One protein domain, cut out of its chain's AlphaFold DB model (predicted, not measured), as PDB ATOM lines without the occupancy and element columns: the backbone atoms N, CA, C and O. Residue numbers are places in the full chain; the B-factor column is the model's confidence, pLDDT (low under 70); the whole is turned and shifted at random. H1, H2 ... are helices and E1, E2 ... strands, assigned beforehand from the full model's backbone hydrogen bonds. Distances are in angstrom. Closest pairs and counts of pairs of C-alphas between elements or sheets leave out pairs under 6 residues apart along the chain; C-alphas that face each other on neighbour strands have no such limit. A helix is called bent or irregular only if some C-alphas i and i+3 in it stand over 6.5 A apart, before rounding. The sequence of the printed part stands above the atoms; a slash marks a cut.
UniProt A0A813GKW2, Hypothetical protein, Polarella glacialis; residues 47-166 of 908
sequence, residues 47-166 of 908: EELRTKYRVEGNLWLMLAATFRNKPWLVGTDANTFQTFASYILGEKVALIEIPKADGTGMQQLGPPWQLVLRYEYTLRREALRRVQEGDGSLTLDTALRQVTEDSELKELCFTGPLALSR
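This is residues 47 to 166 of the 908 residues of the protein "Hypothetical protein" of Polarella glacialis (UniProt A0A813GKW2). The model is an elongated group of five helices: H2, H3 and H4 make a triangle in the middle, in which H4 packs on H2 and crosses H3 at residues 123 to 131, while H1 folds against H2 as a helical hairpin on one side and H5 packs on residues 115 to 122 of H3. A small two-stranded hairpin, E1 and E2, lies far from the helices' middle, toward one end of the longest axis. The 120 printed residues hold five named helices and two named strands, in the order H1, H2, E1, E2, H3, H4, H5; the two strands are antiparallel and the class is mostly helix. The whole is only just compact, close to loose, with a radius of gyration of the C-alphas of 15.9 A and spans of 55 by 30 by 22 A.

H1, residues 47 to 66, touches H2, residues 78 to 88, closest at the C-alphas of Gly 57 and Phe 81, 5.7 A apart. They form a helical hairpin, running opposite ways at a tilt of 35.4 degrees, only just steep. E1, residues 97 to 99, and E2, residues 106 to 108, form an antiparallel hairpin at 144 degrees, with N 98 and O 107 at 3.0 A and N 107 and O 98 at 2.8 A, both within hydrogen-bond range. H3, residues 113 to 133, is close to but not clearly touching H2, the closest C-alphas, of Ile 88 and Glu 120, being 6.9 A apart. H4, residues 140 to 149, touches H2 at a shallow tilt of 20 degrees, the same way, closest at the C-alphas of Thr 80 and Asp 141, 5.7 A. With residues 123 to 131 alone, H3 touches H4 at a steep tilt of 52 degrees, opposite ways, closest at the C-alphas of Ala 127 and Ala 143, 4.9 A. H5, residues 151 to 166, touches H3 with residues 157 to 162 alone, at a shallow tilt of 19 degrees, opposite ways; the closest C-alphas, of Tyr 119 and Cys 157, are 5.9 A apart. Among the pairs that stay apart are H1 and H3, and E1 and H5. Every O i to N i+4 pair is within hydrogen-bond range in H1, H2, H3 and H4, and 9 of 12 are in H5.

H1 begins at C-alpha 47 (275.473, 297.227, 224.045) and is 28.3 A long; H2 is 15.9 A. H3, the longest helix, begins at C-alpha 113 (265.213, 293.420, 231.272) and is 30.4 A. H4 is 14.1 A. H5, 19.8 A, ends at C-alpha 166 (253.386, 286.300, 231.585); it has a kink of 33 degrees near residue 158 and is only just irregular, C-alphas 156 and 159 being 6.9 A apart.

The C-alphas farthest apart, of Asn 69 and Asp 102, are 55.6 A apart. The printed part has no cut, and the link from H1 to H2, 11 residues, is long. The mean pLDDT of the printed part is 80.5; residues 65, 68, 101 to 105 and 134 to 136 are under 70.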
ATOM      1  N   GLU A  47     274.121 296.682 224.271       77.31
ATOM      2  CA  GLU A  47     275.473 297.227 224.045       77.31
ATOM      3  C   GLU A  47     276.135 297.762 225.323       77.31
ATOM      4  O   GLU A  47     277.330 297.542 225.545       77.31
ATOM      5  N   GLU A  48     275.370 298.403 226.211       76.38
ATOM      6  CA  GLU A  48     275.863 298.783 227.541       76.38
ATOM      7  C   GLU A  48     276.270 297.539 228.339       76.38
ATOM      8  O   GLU A  48     277.356 297.507 228.922       76.38
ATOM      9  N   LEU A  49     275.458 296.476 228.294       79.44
ATOM     10  CA  LEU A  49     275.758 295.218 228.974       79.44
ATOM     11  C   LEU A  49     276.967 294.485 228.353       79.44
ATOM     12  O   LEU A  49     277.850 294.043 229.089       79.44
ATOM     13  N   ARG A  50     277.103 294.452 227.014       79.62
ATOM     14  CA  ARG A  50     278.329 293.979 226.323       79.62
ATOM     15  C   ARG A  50     279.566 294.753 226.762       79.62
ATOM     16  O   ARG A  50     280.634 294.166 226.938       79.62
ATOM     17  N   THR A  51     279.436 296.063 226.946       75.56
ATOM     18  CA  THR A  51     280.537 296.920 227.395       75.56
ATOM     19  C   THR A  51     280.931 296.598 228.837       75.56
ATOM     20  O   THR A  51     282.124 296.468 229.113       75.56
ATOM     21  N   LYS A  52     279.964 296.360 229.737       76.38
ATOM     22  CA  LYS A  52     280.246 295.879 231.101       76.38
ATOM     23  C   LYS A  52     280.925 294.500 231.093       76.38
ATOM     24  O   LYS A  52     281.956 294.368 231.742       76.38
ATOM     25  N   TYR A  53     280.474 293.525 230.291       76.81
ATOM     26  CA  TYR A  53     281.155 292.218 230.186       76.81
ATOM     27  C   TYR A  53     282.557 292.280 229.588       76.81
ATOM     28  O   TYR A  53     283.397 291.460 229.941       76.81
ATOM     29  N   ARG A  54     282.856 293.244 228.711       76.12
ATOM     30  CA  ARG A  54     284.238 293.469 228.261       76.12
ATOM     31  C   ARG A  54     285.124 293.952 229.410       76.12
ATOM     32  O   ARG A  54     286.259 293.507 229.512       76.12
ATOM     33  N   VAL A  55     284.615 294.821 230.285       74.00
ATOM     34  CA  VAL A  55     285.349 295.286 231.475       74.00
ATOM     35  C   VAL A  55     285.493 294.164 232.510       74.00
ATOM     36  O   VAL A  55     286.603 293.915 232.968       74.00
ATOM     37  N   GLU A  56     284.414 293.447 232.831       74.25
ATOM     38  CA  GLU A  56     284.434 292.331 233.788       74.25
ATOM     39  C   GLU A  56     285.266 291.146 233.271       74.25
ATOM     40  O   GLU A  56     286.091 290.612 234.003       74.25
ATOM     41  N   GLY A  57     285.148 290.786 231.991       76.31
ATOM     42  CA  GLY A  57     285.987 289.767 231.359       76.31
ATOM     43  C   GLY A  57     287.466 290.159 231.329       76.31
ATOM     44  O   GLY A  57     288.318 289.333 231.638       76.31
ATOM     45  N   ASN A  58     287.793 291.428 231.055       75.62
ATOM     46  CA  ASN A  58     289.170 291.921 231.177       75.62
ATOM     47  C   ASN A  58     289.680 291.840 232.625       75.62
ATOM     48  O   ASN A  58     290.827 291.452 232.830       75.62
ATOM     49  N   LEU A  59     288.843 292.149 233.623       76.69
ATOM     50  CA  LEU A  59     289.188 291.992 235.038       76.69
ATOM     51  C   LEU A  59     289.436 290.519 235.396       76.69
ATOM     52  O   LEU A  59     290.441 290.216 236.029       76.69
ATOM     53  N   TRP A  60     288.587 289.589 234.956       76.50
ATOM     54  CA  TRP A  60     288.801 288.156 235.179       76.50
ATOM     55  C   TRP A  60     290.030 287.613 234.447       76.50
ATOM     56  O   TRP A  60     290.722 286.760 234.992       76.50
ATOM     57  N   LEU A  61     290.363 288.141 233.266       77.38
ATOM     58  CA  LEU A  61     291.616 287.835 232.569       77.38
ATOM     59  C   LEU A  61     292.841 288.376 233.313       77.38
ATOM     60  O   LEU A  61     293.857 287.687 233.378       77.38
ATOM     61  N   MET A  62     292.752 289.566 233.913       75.38
ATOM     62  CA  MET A  62     293.788 290.090 234.810       75.38
ATOM     63  C   MET A  62     293.922 289.198 236.051       75.38
ATOM     64  O   MET A  62     295.022 288.757 236.366       75.38
ATOM     65  N   LEU A  63     292.812 288.829 236.698       73.38
ATOM     66  CA  LEU A  63     292.810 287.923 237.853       73.38
ATOM     67  C   LEU A  63     293.374 286.537 237.505       73.38
ATOM     68  O   LEU A  63     294.188 286.023 238.264       73.38
ATOM     69  N   ALA A  64     293.028 285.950 236.356       73.88
ATOM     70  CA  ALA A  64     293.599 284.687 235.883       73.88
ATOM     71  C   ALA A  64     295.093 284.812 235.528       73.88
ATOM     72  O   ALA A  64     295.874 283.890 235.772       73.88
ATOM     73  N   ALA A  65     295.521 285.962 234.997       67.81
ATOM     74  CA  ALA A  65     296.925 286.245 234.714       67.81
ATOM     75  C   ALA A  65     297.766 286.463 235.986       67.81
ATOM     76  O   ALA A  65     298.957 286.131 235.962       67.81
ATOM     77  N   THR A  66     297.163 286.975 237.064       70.50
ATOM     78  CA  THR A  66     297.788 287.217 238.376       70.50
ATOM     79  C   THR A  66     297.773 285.966 239.261       70.50
ATOM     80  O   THR A  66     298.809 285.552 239.772       70.50
ATOM     81  N   PHE A  67     296.627 285.294 239.392       74.94
ATOM     82  CA  PHE A  67     296.399 284.158 240.293       74.94
ATOM     83  C   PHE A  67     296.470 282.801 239.574       74.94
ATOM     84  O   PHE A  67     295.599 281.943 239.718       74.94
ATOM     85  N   ARG A  68     297.545 282.578 238.806       66.31
ATOM     86  CA  ARG A  68     297.762 281.352 237.999       66.31
ATOM     87  C   ARG A  68     297.848 280.058 238.813       66.31
ATOM     88  O   ARG A  68     297.756 278.974 238.250       66.31
ATOM     89  N   ASN A  69     298.070 280.177 240.119       71.25
ATOM     90  CA  ASN A  69     298.100 279.078 241.081       71.25
ATOM     91  C   ASN A  69     296.703 278.667 241.581       71.25
ATOM     92  O   ASN A  69     296.607 277.746 242.386       71.25
ATOM     93  N   LYS A  70     295.626 279.334 241.144       79.06
ATOM     94  CA  LYS A  70     294.247 278.896 241.383       79.06
ATOM     95  C   LYS A  70     293.826 277.963 240.241       79.06
ATOM     96  O   LYS A  70     293.631 278.461 239.130       79.06
ATOM     97  N   PRO A  71     293.647 276.647 240.480       79.56
ATOM     98  CA  PRO A  71     293.289 275.692 239.427       79.56
ATOM     99  C   PRO A  71     292.032 276.106 238.660       79.56
ATOM    100  O   PRO A  71     291.980 276.014 237.438       79.56
ATOM    101  N   TRP A  72     291.064 276.693 239.365       83.75
ATOM    102  CA  TRP A  72     289.810 277.136 238.775       83.75
ATOM    103  C   TRP A  72     289.916 278.351 237.838       83.75
ATOM    104  O   TRP A  72     288.975 278.618 237.100       83.75
ATOM    105  N   LEU A  73     291.031 279.090 237.813       83.06
ATOM    106  CA  LEU A  73     291.249 280.159 236.825       83.06
ATOM    107  C   LEU A  73     291.935 279.651 235.544       83.06
ATOM    108  O   LEU A  73     291.977 280.374 234.544       83.06
ATOM    109  N   VAL A  74     292.440 278.413 235.536       79.38
ATOM    110  CA  VAL A  74     293.122 277.807 234.383       79.38
ATOM    111  C   VAL A  74     292.152 277.654 233.207       79.38
ATOM    112  O   VAL A  74     291.018 277.220 233.367       79.38
ATOM    113  N   GLY A  75     292.596 278.024 232.003       72.25
ATOM    114  CA  GLY A  75     291.783 277.937 230.784       72.25
ATOM    115  C   GLY A  75     290.752 279.058 230.598       72.25
ATOM    116  O   GLY A  75     290.091 279.080 229.567       72.25
ATOM    117  N   THR A  76     290.640 280.008 231.533       77.88
ATOM    118  CA  THR A  76     289.797 281.202 231.363       77.88
ATOM    119  C   THR A  76     290.376 282.101 230.269       77.88
ATOM    120  O   THR A  76     291.492 282.606 230.418       77.88
ATOM    121  N   ASP A  77     289.628 282.338 229.189       80.00
ATOM    122  CA  ASP A  77     290.057 283.201 228.085       80.00
ATOM    123  C   ASP A  77     289.010 284.279 227.723       80.00
ATOM    124  O   ASP A  77     287.948 284.411 228.338       80.00
ATOM    125  N   ALA A  78     289.331 285.125 226.740       76.00
ATOM    126  CA  ALA A  78     288.419 286.177 226.289       76.00
ATOM    127  C   ALA A  78     287.154 285.618 225.606       76.00
ATOM    128  O   ALA A  78     286.134 286.310 225.552       76.00
ATOM    129  N   ASN A  79     287.211 284.388 225.089       81.25
ATOM    130  CA  ASN A  79     286.099 283.703 224.450       81.25
ATOM    131  C   ASN A  79     285.131 283.095 225.481       81.25
ATOM    132  O   ASN A  79     283.932 283.071 225.211       81.25
ATOM    133  N   THR A  80     285.590 282.714 226.680       80.94
ATOM    134  CA  THR A  80     284.733 282.320 227.817       80.94
ATOM    135  C   THR A  80     283.653 283.379 228.084       80.94
ATOM    136  O   THR A  80     282.454 283.098 228.013       80.94
ATOM    137  N   PHE A  81     284.059 284.636 228.297       82.31
ATOM    138  CA  PHE A  81     283.128 285.736 228.584       82.31
ATOM    139  C   PHE A  81     282.327 286.194 227.360       82.31
ATOM    140  O   PHE A  81     281.182 286.617 227.507       82.31
ATOM    141  N   GLN A  82     282.877 286.079 226.145       83.00
ATOM    142  CA  GLN A  82     282.122 286.358 224.915       83.00
ATOM    143  C   GLN A  82     281.040 285.306 224.656       83.00
ATOM    144  O   GLN A  82     279.940 285.662 224.232       83.00
ATOM    145  N   THR A  83     281.310 284.037 224.958       85.00
ATOM    146  CA  THR A  83     280.345 282.935 224.842       85.00
ATOM    147  C   THR A  83     279.225 283.105 225.868       85.00
ATOM    148  O   THR A  83     278.052 283.080 225.497       85.00
ATOM    149  N   PHE A  84     279.565 283.402 227.129       87.75
ATOM    150  CA  PHE A  84     278.585 283.719 228.175       87.75
ATOM    151  C   PHE A  84     277.718 284.938 227.808       87.75
ATOM    152  O   PHE A  84     276.490 284.860 227.822       87.75
ATOM    153  N   ALA A  85     278.337 286.040 227.370       85.88
ATOM    154  CA  ALA A  85     277.612 287.220 226.900       85.88
ATOM    155  C   ALA A  85     276.698 286.911 225.699       85.88
ATOM    156  O   ALA A  85     275.583 287.427 225.634       85.88
ATOM    157  N   SER A  86     277.135 286.057 224.768       85.75
ATOM    158  CA  SER A  86     276.340 285.648 223.600       85.75
ATOM    159  C   SER A  86     275.155 284.756 223.977       85.75
ATOM    160  O   SER A  86     274.100 284.866 223.361       85.75
ATOM    161  N   TYR A  87     275.283 283.928 225.019       89.75
ATOM    162  CA  TYR A  87     274.169 283.161 225.583       89.75
ATOM    163  C   TYR A  87     273.115 284.076 226.227       89.75
ATOM    164  O   TYR A  87     271.935 283.988 225.888       89.75
ATOM    165  N   ILE A  88     273.538 284.992 227.111       89.69
ATOM    166  CA  ILE A  88     272.637 285.929 227.810       89.69
ATOM    167  C   ILE A  88     271.935 286.875 226.825       89.69
ATOM    168  O   ILE A  88     270.757 287.185 226.988       89.69
ATOM    169  N   LEU A  89     272.644 287.329 225.789       87.75
ATOM    170  CA  LEU A  89     272.146 288.305 224.815       87.75
ATOM    171  C   LEU A  89     271.554 287.678 223.543       87.75
ATOM    172  O   LEU A  89     271.240 288.416 222.611       87.75
ATOM    173  N   GLY A  90     271.445 286.350 223.483       84.31
ATOM    174  CA  GLY A  90     271.011 285.604 222.303       84.31
ATOM    175  C   GLY A  90     269.632 284.955 222.436       84.31
ATOM    176  O   GLY A  90     268.897 285.161 223.406       84.31
ATOM    177  N   GLU A  91     269.317 284.106 221.458       82.31
ATOM    178  CA  GLU A  91     268.047 283.375 221.267       82.31
ATOM    179  C   GLU A  91     267.677 282.408 222.408       82.31
ATOM    180  O   GLU A  91     266.593 281.831 222.424       82.31
ATOM    181  N   LYS A  92     268.562 282.209 223.391       82.75
ATOM    182  CA  LYS A  92     268.280 281.387 224.577       82.75
ATOM    183  C   LYS A  92     267.748 282.193 225.764       82.75
ATOM    184  O   LYS A  92     267.154 281.572 226.649       82.75
ATOM    185  N   VAL A  93     267.961 283.514 225.802       86.88
ATOM    186  CA  VAL A  93     267.643 284.383 226.952       86.88
ATOM    187  C   VAL A  93     267.047 285.719 226.488       86.88
ATOM    188  O   VAL A  93     265.827 285.822 226.405       86.88
ATOM    189  N   ALA A  94     267.852 286.746 226.173       84.19
ATOM    190  CA  ALA A  94     267.332 288.087 225.864       84.19
ATOM    191  C   ALA A  94     266.549 288.181 224.542       84.19
ATOM    192  O   ALA A  94     265.729 289.085 224.395       84.19
ATOM    193  N   LEU A  95     266.797 287.272 223.594       83.94
ATOM    194  CA  LEU A  95     266.099 287.196 222.306       83.94
ATOM    195  C   LEU A  95     265.282 285.896 222.192       83.94
ATOM    196  O   LEU A  95     265.142 285.366 221.097       83.94
ATOM    197  N   ILE A  96     264.814 285.337 223.316       84.38
ATOM    198  CA  ILE A  96     264.202 284.001 223.345       84.38
ATOM    199  C   ILE A  96     262.991 283.885 222.416       84.38
ATOM    200  O   ILE A  96     262.015 284.617 222.555       84.38
ATOM    201  N   GLU A  97     263.039 282.938 221.484       79.75
ATOM    202  CA  GLU A  97     261.932 282.664 220.570       79.75
ATOM    203  C   GLU A  97     261.023 281.549 221.097       79.75
ATOM    204  O   GLU A  97     261.481 280.561 221.673       79.75
ATOM    205  N   ILE A  98     259.717 281.708 220.887       74.38
ATOM    206  CA  ILE A  98     258.698 280.695 221.185       74.38
ATOM    207  C   ILE A  98     257.814 280.453 219.955       74.38
ATOM    208  O   ILE A  98     257.583 281.390 219.188       74.38
ATOM    209  N   PRO A  99     257.258 279.244 219.760       72.25
ATOM    210  CA  PRO A  99     256.241 279.022 218.738       72.25
ATOM    211  C   PRO A  99     255.026 279.925 218.976       72.25
ATOM    212  O   PRO A  99     254.545 280.051 220.108       72.25
ATOM    213  N   LYS A 100     254.499 280.540 217.914       71.38
ATOM    214  CA  LYS A 100     253.219 281.253 217.988       71.38
ATOM    215  C   LYS A 100     252.079 280.285 218.304       71.38
ATOM    216  O   LYS A 100     252.082 279.137 217.862       71.38
ATOM    217  N   ALA A 101     251.051 280.786 218.988       62.41
ATOM    218  CA  ALA A 101     249.852 280.012 219.328       62.41
ATOM    219  C   ALA A 101     249.037 279.543 218.099       62.41
ATOM    220  O   ALA A 101     248.204 278.653 218.225       62.41
ATOM    221  N   ASP A 102     249.287 280.130 216.925       65.94
ATOM    222  CA  ASP A 102     248.698 279.756 215.631       65.94
ATOM    223  C   ASP A 102     249.502 278.679 214.865       65.94
ATOM    224  O   ASP A 102     249.074 278.232 213.802       65.94
ATOM    225  N   GLY A 103     250.667 278.258 215.376       61.97
ATOM    226  CA  GLY A 103     251.569 277.302 214.719       61.97
ATOM    227  C   GLY A 103     252.381 277.867 213.542       61.97
ATOM    228  O   GLY A 103     253.200 277.152 212.966       61.97
ATOM    229  N   THR A 104     252.218 279.145 213.184       56.03
ATOM    230  CA  THR A 104     252.830 279.782 212.002       56.03
ATOM    231  C   THR A 104     254.172 280.460 212.317       56.03
ATOM    232  O   THR A 104     254.396 281.663 212.124       56.03
ATOM    233  N   GLY A 105     255.106 279.633 212.792       67.88
ATOM    234  CA  GLY A 105     256.505 279.994 213.020       67.88
ATOM    235  C   GLY A 105     256.815 280.541 214.415       67.88
ATOM    236  O   GLY A 105     255.984 280.530 215.325       67.88
ATOM    237  N   MET A 106     258.057 280.996 214.571       71.50
ATOM    238  CA  MET A 106     258.579 281.557 215.815       71.50
ATOM    239  C   MET A 106     258.094 282.996 216.047       71.50
ATOM    240  O   MET A 106     257.811 283.748 215.109       71.50
ATOM    241  N   GLN A 107     258.024 283.390 217.314       74.81
ATOM    242  CA  GLN A 107     257.897 284.766 217.772       74.81
ATOM    243  C   GLN A 107     258.978 285.043 218.816       74.81
ATOM    244  O   GLN A 107     259.007 284.407 219.872       74.81
ATOM    245  N   GLN A 108     259.814 286.043 218.548       73.31
ATOM    246  CA  GLN A 108     260.749 286.575 219.529       73.31
ATOM    247  C   GLN A 108     259.992 287.191 220.713       73.31
ATOM    248  O   GLN A 108     259.123 288.055 220.556       73.31
ATOM    249  N   LEU A 109     260.346 286.757 221.915       73.06
ATOM    250  CA  LEU A 109     259.866 287.300 223.170       73.06
ATOM    251  C   LEU A 109     260.893 288.295 223.720       73.06
ATOM    252  O   LEU A 109     262.073 287.978 223.835       73.06
ATOM    253  N   GLY A 110     260.430 289.476 224.127       74.62
ATOM    254  CA  GLY A 110     261.211 290.388 224.962       74.62
ATOM    255  C   GLY A 110     260.989 290.073 226.446       74.62
ATOM    256  O   GLY A 110     259.968 290.510 226.985       74.62
ATOM    257  N   PRO A 111     261.872 289.322 227.132       83.31
ATOM    258  CA  PRO A 111     261.789 289.167 228.581       83.31
ATOM    259  C   PRO A 111     261.989 290.526 229.278       83.31
ATOM    260  O   PRO A 111     262.741 291.368 228.777       83.31
ATOM    261  N   PRO A 112     261.383 290.762 230.459       85.44
ATOM    262  CA  PRO A 112     261.658 291.963 231.241       85.44
ATOM    263  C   PRO A 112     263.159 292.096 231.516       85.44
ATOM    264  O   PRO A 112     263.777 291.168 232.036       85.44
ATOM    265  N   TRP A 113     263.755 293.248 231.202       83.88
ATOM    266  CA  TRP A 113     265.213 293.420 231.272       83.88
ATOM    267  C   TRP A 113     265.791 293.147 232.673       83.88
ATOM    268  O   TRP A 113     266.838 292.524 232.811       83.88
ATOM    269  N   GLN A 114     265.048 293.495 233.729       82.31
ATOM    270  CA  GLN A 114     265.403 293.154 235.114       82.31
ATOM    271  C   GLN A 114     265.473 291.638 235.376       82.31
ATOM    272  O   GLN A 114     266.306 291.200 236.166       82.31
ATOM    273  N   LEU A 115     264.640 290.827 234.711       84.56
ATOM    274  CA  LEU A 115     264.697 289.366 234.812       84.56
ATOM    275  C   LEU A 115     265.944 288.813 234.109       84.56
ATOM    276  O   LEU A 115     266.579 287.911 234.645       84.56
ATOM    277  N   VAL A 116     266.337 289.393 232.967       86.31
ATOM    278  CA  VAL A 116     267.591 289.045 232.270       86.31
ATOM    279  C   VAL A 116     268.802 289.332 233.163       86.31
ATOM    280  O   VAL A 116     269.624 288.443 233.369       86.31
ATOM    281  N   LEU A 117     268.879 290.529 233.758       84.81
ATOM    282  CA  LEU A 117     269.971 290.908 234.665       84.81
ATOM    283  C   LEU A 117     269.999 290.057 235.950       84.81
ATOM    284  O   LEU A 117     271.069 289.668 236.413       84.81
ATOM    285  N   ARG A 118     268.834 289.716 236.522       84.69
ATOM    286  CA  ARG A 118     268.747 288.843 237.708       84.69
ATOM    287  C   ARG A 118     269.170 287.404 237.405       84.69
ATOM    288  O   ARG A 118     269.879 286.800 238.212       84.69
ATOM    289  N   TYR A 119     268.721 286.849 236.280       88.56
ATOM    290  CA  TYR A 119     269.106 285.503 235.856       88.56
ATOM    291  C   TYR A 119     270.614 285.425 235.615       88.56
ATOM    292  O   TYR A 119     271.278 284.539 236.143       88.56
ATOM    293  N   GLU A 120     271.172 286.415 234.921       89.12
ATOM    294  CA  GLU A 120     272.606 286.506 234.677       89.12
ATOM    295  C   GLU A 120     273.442 286.550 235.962       89.12
ATOM    296  O   GLU A 120     274.378 285.761 236.116       89.12
ATOM    297  N   TYR A 121     273.068 287.408 236.915       85.38
ATOM    298  CA  TYR A 121     273.750 287.488 238.205       85.38
ATOM    299  C   TYR A 121     273.693 286.149 238.957       85.38
ATOM    300  O   TYR A 121     274.671 285.729 239.580       85.38
ATOM    301  N   THR A 122     272.560 285.447 238.854       85.38
ATOM    302  CA  THR A 122     272.375 284.116 239.443       85.38
ATOM    303  C   THR A 122     273.313 283.090 238.801       85.38
ATOM    304  O   THR A 122     273.963 282.347 239.532       85.38
ATOM    305  N   LEU A 123     273.469 283.104 237.472       88.75
ATOM    306  CA  LEU A 123     274.398 282.226 236.749       88.75
ATOM    307  C   LEU A 123     275.866 282.483 237.122       88.75
ATOM    308  O   LEU A 123     276.584 281.532 237.425       88.75
ATOM    309  N   ARG A 124     276.325 283.746 237.173       88.75
ATOM    310  CA  ARG A 124     277.697 284.066 237.624       88.75
ATOM    311  C   ARG A 124     277.949 283.615 239.062       88.75
ATOM    312  O   ARG A 124     279.016 283.080 239.363       88.75
ATOM    313  N   ARG A 125     276.976 283.822 239.956       85.81
ATOM    314  CA  ARG A 125     277.075 283.398 241.359       85.81
ATOM    315  C   ARG A 125     277.140 281.874 241.484       85.81
ATOM    316  O   ARG A 125     277.956 281.377 242.251       85.81
ATOM    317  N   GLU A 126     276.332 281.152 240.715       86.19
ATOM    318  CA  GLU A 126     276.301 279.687 240.715       86.19
ATOM    319  C   GLU A 126     277.566 279.074 240.093       86.19
ATOM    320  O   GLU A 126     278.112 278.119 240.641       86.19
ATOM    321  N   ALA A 127     278.114 279.663 239.023       87.50
ATOM    322  CA  ALA A 127     279.393 279.231 238.453       87.50
ATOM    323  C   ALA A 127     280.546 279.375 239.464       87.50
ATOM    324  O   ALA A 127     281.355 278.462 239.618       87.50
ATOM    325  N   LEU A 128     280.590 280.491 240.203       84.88
ATOM    326  CA  LEU A 128     281.565 280.695 241.279       84.88
ATOM    327  C   LEU A 128     281.350 279.736 242.459       84.88
ATOM    328  O   LEU A 128     282.334 279.291 243.046       84.88
ATOM    329  N   ARG A 129     280.100 279.384 242.785       87.25
ATOM    330  CA  ARG A 129     279.779 278.392 243.822       87.25
ATOM    331  C   ARG A 129     280.301 277.002 243.443       87.25
ATOM    332  O   ARG A 129     281.052 276.413 244.210       87.25
ATOM    333  N   ARG A 130     280.006 276.529 242.225       86.94
ATOM    334  CA  ARG A 130     280.508 275.241 241.694       86.94
ATOM    335  C   ARG A 130     282.038 275.178 241.654       86.94
ATOM    336  O   ARG A 130     282.621 274.139 241.939       86.94
ATOM    337  N   VAL A 131     282.690 276.302 241.356       84.94
ATOM    338  CA  VAL A 131     284.153 276.462 241.424       84.94
ATOM    339  C   VAL A 131     284.707 276.372 242.854       84.94
ATOM    340  O   VAL A 131     285.813 275.870 243.043       84.94
ATOM    341  N   GLN A 132     283.981 276.876 243.855       80.19
ATOM    342  CA  GLN A 132     284.413 276.882 245.258       80.19
ATOM    343  C   GLN A 132     284.159 275.551 245.978       80.19
ATOM    344  O   GLN A 132     284.921 275.206 246.876       80.19
ATOM    345  N   GLU A 133     283.109 274.826 245.591       80.19
ATOM    346  CA  GLU A 133     282.727 273.531 246.174       80.19
ATOM    347  C   GLU A 133     283.353 272.321 245.460       80.19
ATOM    348  O   GLU A 133     283.342 271.215 245.999       80.19
ATOM    349  N   GLY A 134     283.886 272.504 244.247       68.38
ATOM    350  CA  GLY A 134     284.552 271.443 243.495       68.38
ATOM    351  C   GLY A 134     285.891 271.009 244.104       68.38
ATOM    352  O   GLY A 134     286.560 271.762 244.809       68.38
ATOM    353  N   ASP A 135     286.343 269.814 243.729       65.88
ATOM    354  CA  ASP A 135     287.623 269.178 244.102       65.88
ATOM    355  C   ASP A 135     288.895 269.892 243.576       65.88
ATOM    356  O   ASP A 135     289.988 269.329 243.561       65.88
ATOM    357  N   GLY A 136     288.763 271.133 243.102       66.19
ATOM    358  CA  GLY A 136     289.818 271.884 242.430       66.19
ATOM    359  C   GLY A 136     290.038 271.516 240.958       66.19
ATOM    360  O   GLY A 136     290.864 272.165 240.318       66.19
ATOM    361  N   SER A 137     289.315 270.544 240.384       71.25
ATOM    362  CA  SER A 137     289.410 270.225 238.947       71.25
ATOM    363  C   SER A 137     288.569 271.149 238.053       71.25
ATOM    364  O   SER A 137     288.895 271.340 236.879       71.25
ATOM    365  N   LEU A 138     287.502 271.747 238.597       83.31
ATOM    366  CA  LEU A 138     286.556 272.565 237.838       83.31
ATOM    367  C   LEU A 138     287.092 273.984 237.591       83.31
ATOM    368  O   LEU A 138     287.450 274.706 238.522       83.31
ATOM    369  N   THR A 139     287.099 274.413 236.329       88.69
ATOM    370  CA  THR A 139     287.528 275.761 235.923       88.69
ATOM    371  C   THR A 139     286.351 276.712 235.760       88.69
ATOM    372  O   THR A 139     285.235 276.279 235.481       88.69
ATOM    373  N   LEU A 140     286.594 278.020 235.862       87.62
ATOM    374  CA  LEU A 140     285.593 279.066 235.657       87.62
ATOM    375  C   LEU A 140     284.983 279.001 234.250       87.62
ATOM    376  O   LEU A 140     283.787 279.225 234.106       87.62
ATOM    377  N   ASP A 141     285.766 278.630 233.232       86.38
ATOM    378  CA  ASP A 141     285.254 278.377 231.881       86.38
ATOM    379  C   ASP A 141     284.298 277.173 231.844       86.38
ATOM    380  O   ASP A 141     283.175 277.300 231.354       86.38
ATOM    381  N   THR A 142     284.684 276.032 232.429       87.88
ATOM    382  CA  THR A 142     283.799 274.854 232.479       87.88
ATOM    383  C   THR A 142     282.558 275.089 233.343       87.88
ATOM    384  O   THR A 142     281.466 274.701 232.940       87.88
ATOM    385  N   ALA A 143     282.684 275.794 234.469       89.50
ATOM    386  CA  ALA A 143     281.573 276.138 235.346       89.50
ATOM    387  C   ALA A 143     280.598 277.122 234.683       89.50
ATOM    388  O   ALA A 143     279.387 276.914 234.760       89.50
ATOM    389  N   LEU A 144     281.097 278.150 233.980       88.88
ATOM    390  CA  LEU A 144     280.255 279.075 233.212       88.88
ATOM    391  C   LEU A 144     279.511 278.361 232.076       88.88
ATOM    392  O   LEU A 144     278.340 278.658 231.853       88.88
ATOM    393  N   ARG A 145     280.136 277.387 231.396       88.19
ATOM    394  CA  ARG A 145     279.440 276.554 230.397       88.19
ATOM    395  C   ARG A 145     278.369 275.685 231.047       88.19
ATOM    396  O   ARG A 145     277.209 275.785 230.653       88.19
ATOM    397  N   GLN A 146     278.720 274.940 232.097       89.88
ATOM    398  CA  GLN A 146     277.792 274.072 232.823       89.88
ATOM    399  C   GLN A 146     276.540 274.819 233.294       89.88
ATOM    400  O   GLN A 146     275.443 274.335 233.047       89.88
ATOM    401  N   VAL A 147     276.654 276.011 233.896       90.94
ATOM    402  CA  VAL A 147     275.456 276.766 234.326       90.94
ATOM    403  C   VAL A 147     274.616 277.294 233.156       90.94
ATOM    404  O   VAL A 147     273.418 277.501 233.321       90.94
ATOM    405  N   THR A 148     275.196 277.505 231.968       89.81
ATOM    406  CA  THR A 148     274.424 277.888 230.766       89.81
ATOM    407  C   THR A 148     273.752 276.704 230.062       89.81
ATOM    408  O   THR A 148     272.744 276.892 229.371       89.81
ATOM    409  N   GLU A 149     274.293 275.498 230.235       89.69
ATOM    410  CA  GLU A 149     273.756 274.236 229.706       89.69
ATOM    411  C   GLU A 149     272.730 273.588 230.652       89.69
ATOM    412  O   GLU A 149     271.889 272.814 230.200       89.69
ATOM    413  N   ASP A 150     272.753 273.958 231.934       90.19
ATOM    414  CA  ASP A 150     271.844 273.495 232.981       90.19
ATOM    415  C   ASP A 150     270.382 273.910 232.716       90.19
ATOM    416  O   ASP A 150     269.966 275.061 232.902       90.19
ATOM    417  N   SER A 151     269.581 272.944 232.262       85.88
ATOM    418  CA  SER A 151     268.161 273.136 231.965       85.88
ATOM    419  C   SER A 151     267.300 273.334 233.212       85.88
ATOM    420  O   SER A 151     266.297 274.041 233.130       85.88
ATOM    421  N   GLU A 152     267.673 272.753 234.355       85.81
ATOM    422  CA  GLU A 152     266.912 272.890 235.603       85.81
ATOM    423  C   GLU A 152     267.122 274.277 236.211       85.81
ATOM    424  O   GLU A 152     266.159 274.953 236.576       85.81
ATOM    425  N   LEU A 153     268.369 274.755 236.228       86.19
ATOM    426  CA  LEU A 153     268.714 276.109 236.657       86.19
ATOM    427  C   LEU A 153     268.054 277.165 235.760       86.19
ATOM    428  O   LEU A 153     267.545 278.171 236.264       86.19
ATOM    429  N   LYS A 154     267.999 276.923 234.442       87.81
ATOM    430  CA  LYS A 154     267.262 277.780 233.505       87.81
ATOM    431  C   LYS A 154     265.761 277.792 233.800       87.81
ATOM    432  O   LYS A 154     265.170 278.873 233.816       87.81
ATOM    433  N   GLU A 155     265.153 276.637 234.057       86.31
ATOM    434  CA  GLU A 155     263.721 276.552 234.359       86.31
ATOM    435  C   GLU A 155     263.377 277.240 235.682       86.31
ATOM    436  O   GLU A 155     262.484 278.086 235.725       86.31
ATOM    437  N   LEU A 156     264.157 276.983 236.732       85.50
ATOM    438  CA  LEU A 156     263.953 277.566 238.054       85.50
ATOM    439  C   LEU A 156     264.172 279.088 238.076       85.50
ATOM    440  O   LEU A 156     263.414 279.815 238.721       85.50
ATOM    441  N   CYS A 157     265.211 279.585 237.396       86.38
ATOM    442  CA  CYS A 157     265.661 280.976 237.531       86.38
ATOM    443  C   CYS A 157     265.287 281.894 236.355       86.38
ATOM    444  O   CYS A 157     265.391 283.115 236.505       86.38
ATOM    445  N   PHE A 158     264.840 281.355 235.214       90.31
ATOM    446  CA  PHE A 158     264.461 282.148 234.040       90.31
ATOM    447  C   PHE A 158     263.125 281.743 233.414       90.31
ATOM    448  O   PHE A 158     262.198 282.549 233.459       90.31
ATOM    449  N   THR A 159     262.989 280.548 232.825       86.06
ATOM    450  CA  THR A 159     261.790 280.207 232.030       86.06
ATOM    451  C   THR A 159     260.532 280.043 232.884       86.06
ATOM    452  O   THR A 159     259.492 280.580 232.497       86.06
ATOM    453  N   GLY A 160     260.629 279.476 234.089       83.75
ATOM    454  CA  GLY A 160     259.547 279.451 235.075       83.75
ATOM    455  C   GLY A 160     259.118 280.859 235.522       83.75
ATOM    456  O   GLY A 160     257.961 281.228 235.319       83.75
ATOM    457  N   PRO A 161     260.021 281.709 236.054       85.31
ATOM    458  CA  PRO A 161     259.721 283.108 236.379       85.31
ATOM    459  C   PRO A 161     259.192 283.944 235.202       85.31
ATOM    460  O   PRO A 161     258.350 284.819 235.398       85.31
ATOM    461  N   LEU A 162     259.642 283.673 233.975       84.06
ATOM    462  CA  LEU A 162     259.167 284.317 232.748       84.06
ATOM    463  C   LEU A 162     257.741 283.869 232.391       84.06
ATOM    464  O   LEU A 162     256.890 284.711 232.100       84.06
ATOM    465  N   ALA A 163     257.451 282.568 232.476       80.31
ATOM    466  CA  ALA A 163     256.109 282.018 232.305       80.31
ATOM    467  C   ALA A 163     255.149 282.548 233.381       80.31
ATOM    468  O   ALA A 163     254.057 283.009 233.048       80.31
ATOM    469  N   LEU A 164     255.582 282.595 234.645       77.62
ATOM    470  CA  LEU A 164     254.837 283.188 235.758       77.62
ATOM    471  C   LEU A 164     254.625 284.694 235.572       77.62
ATOM    472  O   LEU A 164     253.521 285.172 235.803       77.62
ATOM    473  N   SER A 165     255.618 285.447 235.090       73.06
ATOM    474  CA  SER A 165     255.473 286.877 234.783       73.06
ATOM    475  C   SER A 165     254.468 287.124 233.650       73.06
ATOM    476  O   SER A 165     253.675 288.065 233.723       73.06
ATOM    477  N   ARG A 166     254.420 286.249 232.634       70.31
ATOM    478  CA  ARG A 166     253.386 286.300 231.585       70.31
ATOM    479  C   ARG A 166     252.017 285.855 232.090       70.31
ATOM    480  O   ARG A 166     251.032 286.503 231.755       70.31
TER     481      ARG A 166